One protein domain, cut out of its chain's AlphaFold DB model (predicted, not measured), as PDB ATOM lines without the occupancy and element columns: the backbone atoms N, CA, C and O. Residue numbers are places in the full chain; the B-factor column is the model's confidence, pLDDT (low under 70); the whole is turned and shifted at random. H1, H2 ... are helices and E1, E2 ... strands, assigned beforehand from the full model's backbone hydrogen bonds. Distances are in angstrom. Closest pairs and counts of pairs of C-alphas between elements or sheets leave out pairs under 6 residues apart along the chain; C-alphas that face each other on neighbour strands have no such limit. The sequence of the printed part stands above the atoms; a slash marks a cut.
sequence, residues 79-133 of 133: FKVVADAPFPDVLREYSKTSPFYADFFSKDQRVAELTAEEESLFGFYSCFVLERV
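AT A GLANCE: This is residues 79 to 133 of the 133 residues of the protein "Hypothetical protein" of Alexandrium catenella (UniProt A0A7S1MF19). A ribbon of two paired strands, E1 and E2, makes an arm at one end, and at its other end the chain widens into a loose, open ring made by the short helices H1, H2 and H3 and the long link from H2 to H3. Residues 107 to 113 of that link stick out at the far side of the ring. The printed part has 55 residues, in the order E1, H1, H2, H3, E2; the sheet E1 - E2 is antiparallel and the class is mixed, helices and strands. The whole is loose, with a radius of gyration of the C-alphas of 13.5 A, and flat, spanning 43 by 28 by 12 A.

IN THESE COORDINATES: E1, residues 79 to 86, begins at C-alpha 79 (113.343, 229.137, 290.030), bends by 54 degrees at residue 82 and is 20.5 A long. H1, residues 87 to 97, is 15.7 A long. H2 is residues 99 to 103, 5.9 A, and H3 is residues 116 to 122, 9.8 A. E2, residues 126 to 132, 19.8 A, ends at C-alpha 132 (110.771, 227.638, 293.257).

HOW THE PARTS SIT: E1 and E2 are antiparallel at 163 degrees; N 80 and O 131 are 2.9 A apart and N 129 and O 83 are 2.8 A apart, within hydrogen-bond range. The closest C-alphas of H1 and E2, Phe 87 and Ser 126, are 5.2 A apart. H1 and H2 touch only at the corner, and only just, with 3 pairs of C-alphas within 8 A, the closest being Ser 95 and Tyr 101 at 5.6 A. H1 and H3 only just touch, also with 3 pairs, the closest being Phe 87 and Phe 122 at 6.2 A, and are about perpendicular at 89 degrees. H2 is apart from H3, E1 and E2. Every O i to N i+4 pair is within hydrogen-bond range in H2 and H3, and 5 of 7 in H1.

THE WHOLE: The C-alphas farthest apart, Gln 109 and Val 133, are 42.7 A apart. The printed part has no cut; the link H2 to H3, 12 residues, is long. No printed residue is under 70 in pLDDT.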
ATOM      1  N   PHE A  79     114.716 228.910 290.481       98.50
ATOM      2  CA  PHE A  79     113.343 229.137 290.030       98.50
ATOM      3  C   PHE A  79     113.167 228.661 288.592       98.50
ATOM      4  O   PHE A  79     114.124 228.576 287.840       98.50
ATOM      5  N   LYS A  80     111.934 228.387 288.187       97.19
ATOM      6  CA  LYS A  80     111.576 228.121 286.787       97.19
ATOM      7  C   LYS A  80     110.349 228.938 286.407       97.19
ATOM      8  O   LYS A  80     109.458 229.131 287.240       97.19
ATOM      9  N   VAL A  81     110.283 229.393 285.159       95.81
ATOM     10  CA  VAL A  81     109.046 229.942 284.592       95.81
ATOM     11  C   VAL A  81     108.104 228.771 284.315       95.81
ATOM     12  O   VAL A  81     108.467 227.821 283.629       95.81
ATOM     13  N   VAL A  82     106.908 228.795 284.904       96.56
ATOM     14  CA  VAL A  82     105.907 227.716 284.742       96.56
ATOM     15  C   VAL A  82     104.716 228.120 283.888       96.56
ATOM     16  O   VAL A  82     103.955 227.262 283.447       96.56
ATOM     17  N   ALA A  83     104.539 229.420 283.691       94.25
ATOM     18  CA  ALA A  83     103.522 229.985 282.830       94.25
ATOM     19  C   ALA A  83     103.927 231.408 282.459       94.25
ATOM     20  O   ALA A  83     104.361 232.172 283.326       94.25
ATOM     21  N   ASP A  84     103.694 231.769 281.209       94.44
ATOM     22  CA  ASP A  84     103.734 233.129 280.709       94.44
ATOM     23  C   ASP A  84     102.652 233.307 279.638       94.44
ATOM     24  O   ASP A  84     102.236 232.351 278.980       94.44
ATOM     25  N   ALA A  85     102.120 234.519 279.531       93.56
ATOM     26  CA  ALA A  85     101.183 234.879 278.476       93.56
ATOM     27  C   ALA A  85     101.094 236.405 278.322       93.56
ATOM     28  O   ALA A  85     101.162 237.131 279.326       93.56
ATOM     29  N   PRO A  86     100.856 236.911 277.099       91.69
ATOM     30  CA  PRO A  86     100.519 238.311 276.874       91.69
ATOM     31  C   PRO A  86      99.265 238.725 277.652       91.69
ATOM     32  O   PRO A  86      98.314 237.952 277.798       91.69
ATOM     33  N   PHE A  87      99.216 239.978 278.099       91.31
ATOM     34  CA  PHE A  87      98.085 240.527 278.853       91.31
ATOM     35  C   PHE A  87      96.715 240.320 278.180       91.31
ATOM     36  O   PHE A  87      95.785 239.935 278.895       91.31
ATOM     37  N   PRO A  88      96.548 240.518 276.853       88.00
ATOM     38  CA  PRO A  88      95.268 240.252 276.190       88.00
ATOM     39  C   PRO A  88      94.775 238.814 276.386       88.00
ATOM     40  O   PRO A  88      93.592 238.587 276.648       88.00
ATOM     41  N   ASP A  89      95.683 237.841 276.320       89.50
ATOM     42  CA  ASP A  89      95.347 236.430 276.491       89.50
ATOM     43  C   ASP A  89      95.003 236.121 277.951       89.50
ATOM     44  O   ASP A  89      94.002 235.454 278.223       89.50
ATOM     45  N   VAL A  90      95.766 236.679 278.897       90.00
ATOM     46  CA  VAL A  90      95.484 236.559 280.336       90.00
ATOM     47  C   VAL A  90      94.111 237.131 280.672       90.00
ATOM     48  O   VAL A  90      93.332 236.479 281.360       90.00
ATOM     49  N   LEU A  91      93.781 238.324 280.172       87.31
ATOM     50  CA  LEU A  91      92.487 238.966 280.403       87.31
ATOM     51  C   LEU A  91      91.337 238.143 279.809       87.31
ATOM     52  O   LEU A  91      90.299 237.960 280.455       87.31
ATOM     53  N   ARG A  92      91.528 237.598 278.602       87.25
ATOM     54  CA  ARG A  92      90.542 236.738 277.940       87.25
ATOM     55  C   ARG A  92      90.268 235.465 278.735       87.25
ATOM     56  O   ARG A  92      89.114 235.056 278.809       87.25
ATOM     57  N   GLU A  93      91.275 234.839 279.334       89.38
ATOM     58  CA  GLU A  93      91.052 233.649 280.165       89.38
ATOM     59  C   GLU A  93      90.520 234.006 281.559       89.38
ATOM     60  O   GLU A  93      89.543 233.414 282.019       89.38
ATOM     61  N   TYR A  94      91.081 235.032 282.202       88.12
ATOM     62  CA  TYR A  94      90.660 235.498 283.524       88.12
ATOM     63  C   TYR A  94      89.190 235.934 283.550       88.12
ATOM     64  O   TYR A  94      88.467 235.625 284.499       88.12
ATOM     65  N   SER A  95      88.721 236.605 282.493       88.06
ATOM     66  CA  SER A  95      87.332 237.067 282.388       88.06
ATOM     67  C   SER A  95      86.301 235.936 282.351       88.06
ATOM     68  O   SER A  95      85.172 236.132 282.797       88.06
ATOM     69  N   LYS A  96      86.678 234.738 281.882       89.19
ATOM     70  CA  LYS A  96      85.776 233.577 281.799       89.19
ATOM     71  C   LYS A  96      85.520 232.931 283.155       89.19
ATOM     72  O   LYS A  96      84.450 232.366 283.367       89.19
ATOM     73  N   THR A  97      86.511 232.950 284.043       89.06
ATOM     74  CA  THR A  97      86.493 232.135 285.267       89.06
ATOM     75  C   THR A  97      86.490 232.951 286.551       89.06
ATOM     76  O   THR A  97      86.205 232.389 287.604       89.06
ATOM     77  N   SER A  98      86.826 234.243 286.508       90.75
ATOM     78  CA  SER A  98      86.972 235.064 287.711       90.75
ATOM     79  C   SER A  98      85.635 235.639 288.199       90.75
ATOM     80  O   SER A  98      85.051 236.489 287.517       90.75
ATOM     81  N   PRO A  99      85.182 235.290 289.423       89.50
ATOM     82  CA  PRO A  99      84.030 235.942 290.042       89.50
ATOM     83  C   PRO A  99      84.268 237.438 290.246       89.50
ATOM     84  O   PRO A  99      83.364 238.236 290.055       89.50
ATOM     85  N   PHE A 100      85.506 237.844 290.552       88.31
ATOM     86  CA  PHE A 100      85.853 239.259 290.687       88.31
ATOM     87  C   PHE A 100      85.643 240.017 289.372       88.31
ATOM     88  O   PHE A 100      85.102 241.124 289.368       88.31
ATOM     89  N   TYR A 101      86.040 239.413 288.248       87.44
ATOM     90  CA  TYR A 101      85.798 240.008 286.940       87.44
ATOM     91  C   TYR A 101      84.296 240.154 286.677       87.44
ATOM     92  O   TYR A 101      83.838 241.238 286.328       87.44
ATOM     93  N   ALA A 102      83.515 239.096 286.905       85.88
ATOM     94  CA  ALA A 102      82.069 239.124 286.698       85.88
ATOM     95  C   ALA A 102      81.361 240.138 287.618       85.88
ATOM     96  O   ALA A 102      80.510 240.908 287.173       85.88
ATOM     97  N   ASP A 103      81.736 240.191 288.894       87.50
ATOM     98  CA  ASP A 103      81.002 240.961 289.893       87.50
ATOM     99  C   ASP A 103      81.370 242.440 289.934       87.50
ATOM    100  O   ASP A 103      80.515 243.253 290.306       87.50
ATOM    101  N   PHE A 104      82.589 242.793 289.527       83.56
ATOM    102  CA  PHE A 104      83.110 244.154 289.635       83.56
ATOM    103  C   PHE A 104      83.588 244.693 288.293       83.56
ATOM    104  O   PHE A 104      83.087 245.716 287.836       83.56
ATOM    105  N   PHE A 105      84.530 244.002 287.652       82.31
ATOM    106  CA  PHE A 105      85.220 244.548 286.485       82.31
ATOM    107  C   PHE A 105      84.294 244.680 285.270       82.31
ATOM    108  O   PHE A 105      84.243 245.730 284.644       82.31
ATOM    109  N   SER A 106      83.473 243.665 284.989       81.56
ATOM    110  CA  SER A 106      82.560 243.647 283.837       81.56
ATOM    111  C   SER A 106      81.445 244.701 283.895       81.56
ATOM    112  O   SER A 106      80.794 244.968 282.888       81.56
ATOM    113  N   LYS A 107      81.197 245.286 285.074       83.06
ATOM    114  CA  LYS A 107      80.149 246.293 285.296       83.06
ATOM    115  C   LYS A 107      80.663 247.724 285.158       83.06
ATOM    116  O   LYS A 107      79.864 248.660 285.201       83.06
ATOM    117  N   ASP A 108      81.974 247.910 285.034       80.81
ATOM    118  CA  ASP A 108      82.560 249.221 284.797       80.81
ATOM    119  C   ASP A 108      82.306 249.637 283.344       80.81
ATOM    120  O   ASP A 108      82.701 248.950 282.408       80.81
ATOM    121  N   GLN A 109      81.655 250.783 283.143       71.44
ATOM    122  CA  GLN A 109      81.329 251.295 281.806       71.44
ATOM    123  C   GLN A 109      82.568 251.639 280.967       71.44
ATOM    124  O   GLN A 109      82.452 251.839 279.762       71.44
ATOM    125  N   ARG A 110      83.746 251.719 281.595       76.50
ATOM    126  CA  ARG A 110      85.038 251.905 280.925       76.50
ATOM    127  C   ARG A 110      85.610 250.598 280.378       76.50
ATOM    128  O   ARG A 110      86.550 250.641 279.596       76.50
ATOM    129  N   VAL A 111      85.061 249.450 280.776       71.81
ATOM    130  CA  VAL A 111      85.434 248.129 280.256       71.81
ATOM    131  C   VAL A 111      84.644 247.896 278.970       71.81
ATOM    132  O   VAL A 111      83.656 247.166 278.926       71.81
ATOM    133  N   ALA A 112      85.057 248.612 277.928       70.88
ATOM    134  CA  ALA A 112      84.657 248.355 276.552       70.88
ATOM    135  C   ALA A 112      85.639 247.367 275.901       70.88
ATOM    136  O   ALA A 112      86.715 247.097 276.439       70.88
ATOM    137  N   GLU A 113      85.271 246.820 274.742       78.31
ATOM    138  CA  GLU A 113      86.235 246.099 273.909       78.31
ATOM    139  C   GLU A 113      87.385 247.039 273.528       78.31
ATOM    140  O   GLU A 113      87.154 248.199 273.177       78.31
ATOM    141  N   LEU A 114      88.617 246.534 273.622       81.88
ATOM    142  CA  LEU A 114      89.806 247.297 273.262       81.88
ATOM    143  C   LEU A 114      89.776 247.611 271.765       81.88
ATOM    144  O   LEU A 114      89.491 246.756 270.926       81.88
ATOM    145  N   THR A 115      90.114 248.844 271.416       88.25
ATOM    146  CA  THR A 115      90.408 249.209 270.031       88.25
ATOM    147  C   THR A 115      91.702 248.538 269.570       88.25
ATOM    148  O   THR A 115      92.567 248.199 270.375       88.25
ATOM    149  N   ALA A 116      91.908 248.420 268.254       88.31
ATOM    150  CA  ALA A 116      93.149 247.859 267.705       88.31
ATOM    151  C   ALA A 116      94.418 248.611 268.176       88.31
ATOM    152  O   ALA A 116      95.498 248.025 268.284       88.31
ATOM    153  N   GLU A 117      94.306 249.914 268.460       90.12
ATOM    154  CA  GLU A 117      95.414 250.700 269.005       90.12
ATOM    155  C   GLU A 117      95.732 250.330 270.458       90.12
ATOM    156  O   GLU A 117      96.911 250.223 270.813       90.12
ATOM    157  N   GLU A 118      94.702 250.103 271.275       88.56
ATOM    158  CA  GLU A 118      94.833 249.667 272.667       88.56
ATOM    159  C   GLU A 118      95.304 248.213 272.752       88.56
ATOM    160  O   GLU A 118      96.198 247.916 273.539       88.56
ATOM    161  N   GLU A 119      94.802 247.315 271.900       87.44
ATOM    162  CA  GLU A 119      95.294 245.934 271.813       87.44
ATOM    163  C   GLU A 119      96.789 245.896 271.478       87.44
ATOM    164  O   GLU A 119      97.553 245.164 272.111       87.44
ATOM    165  N   SER A 120      97.240 246.732 270.531       89.50
ATOM    166  CA  SER A 120      98.665 246.833 270.204       89.50
ATOM    167  C   SER A 120      99.511 247.318 271.381       89.50
ATOM    168  O   SER A 120     100.680 246.937 271.445       89.50
ATOM    169  N   LEU A 121      98.979 248.187 272.241       90.88
ATOM    170  CA  LEU A 121      99.664 248.654 273.446       90.88
ATOM    171  C   LEU A 121      99.703 247.549 274.508       90.88
ATOM    172  O   LEU A 121     100.760 247.255 275.062       90.88
ATOM    173  N   PHE A 122      98.559 246.914 274.766       88.75
ATOM    174  CA  PHE A 122      98.435 245.832 275.741       88.75
ATOM    175  C   PHE A 122      99.337 244.646 275.392       88.75
ATOM    176  O   PHE A 122      99.877 244.008 276.291       88.75
ATOM    177  N   GLY A 123      99.557 244.387 274.101       88.31
ATOM    178  CA  GLY A 123     100.452 243.337 273.620       88.31
ATOM    179  C   GLY A 123     101.935 243.513 273.973       88.31
ATOM    180  O   GLY A 123     102.705 242.587 273.739       88.31
ATOM    181  N   PHE A 124     102.369 244.653 274.525       90.12
ATOM    182  CA  PHE A 124     103.731 244.785 275.059       90.12
ATOM    183  C   PHE A 124     103.920 244.172 276.441       90.12
ATOM    184  O   PHE A 124     105.055 243.920 276.840       90.12
ATOM    185  N   TYR A 125     102.832 243.961 277.174       92.25
ATOM    186  CA  TYR A 125     102.885 243.457 278.532       92.25
ATOM    187  C   TYR A 125     102.586 241.960 278.550       92.25
ATOM    188  O   TYR A 125     101.627 241.492 277.930       92.25
ATOM    189  N   SER A 126     103.378 241.224 279.323       93.12
ATOM    190  CA  SER A 126     103.186 239.799 279.591       93.12
ATOM    191  C   SER A 126     103.127 239.556 281.092       93.12
ATOM    192  O   SER A 126     103.863 240.174 281.865       93.12
ATOM    193  N   CYS A 127     102.251 238.649 281.515       94.56
ATOM    194  CA  CYS A 127     102.287 238.085 282.859       94.56
ATOM    195  C   CYS A 127     103.134 236.820 282.830       94.56
ATOM    196  O   CYS A 127     103.062 236.063 281.865       94.56
ATOM    197  N   PHE A 128     103.851 236.546 283.915       96.06
ATOM    198  CA  PHE A 128     104.546 235.280 284.096       96.06
ATOM    199  C   PHE A 128     104.560 234.847 285.557       96.06
ATOM    200  O   PHE A 128     104.382 235.661 286.468       96.06
ATOM    201  N   VAL A 129     104.763 233.551 285.774       96.38
ATOM    202  CA  VAL A 129     104.800 232.923 287.094       96.38
ATOM    203  C   VAL A 129     106.106 232.162 287.257       96.38
ATOM    204  O   VAL A 129     106.450 231.312 286.436       96.38
ATOM    205  N   LEU A 130     106.800 232.448 288.358       97.75
ATOM    206  CA  LEU A 130     107.978 231.711 288.796       97.75
ATOM    207  C   LEU A 130     107.599 230.730 289.906       97.75
ATOM    208  O   LEU A 130     106.975 231.110 290.896       97.75
ATOM    209  N   GLU A 131     108.026 229.480 289.762       98.12
ATOM    210  CA  GLU A 131     107.936 228.454 290.801       98.12
ATOM    211  C   GLU A 131     109.342 228.137 291.317       98.12
ATOM    212  O   GLU A 131     110.278 227.986 290.530       98.12
ATOM    213  N   ARG A 132     109.505 228.051 292.642       97.00
ATOM    214  CA  ARG A 132     110.771 227.638 293.257       97.00
ATOM    215  C   ARG A 132     110.986 226.136 293.059       97.00
ATOM    216  O   ARG A 132     110.066 225.358 293.310       97.00
ATOM    217  N   VAL A 133     112.199 225.761 292.657       90.25
ATOM    218  CA  VAL A 133     112.658 224.372 292.486       90.25
ATOM    219  C   VAL A 133     113.203 223.808 293.797       90.25
ATOM    220  O   VAL A 133     113.827 224.572 294.576       90.25
TER     221      VAL A 133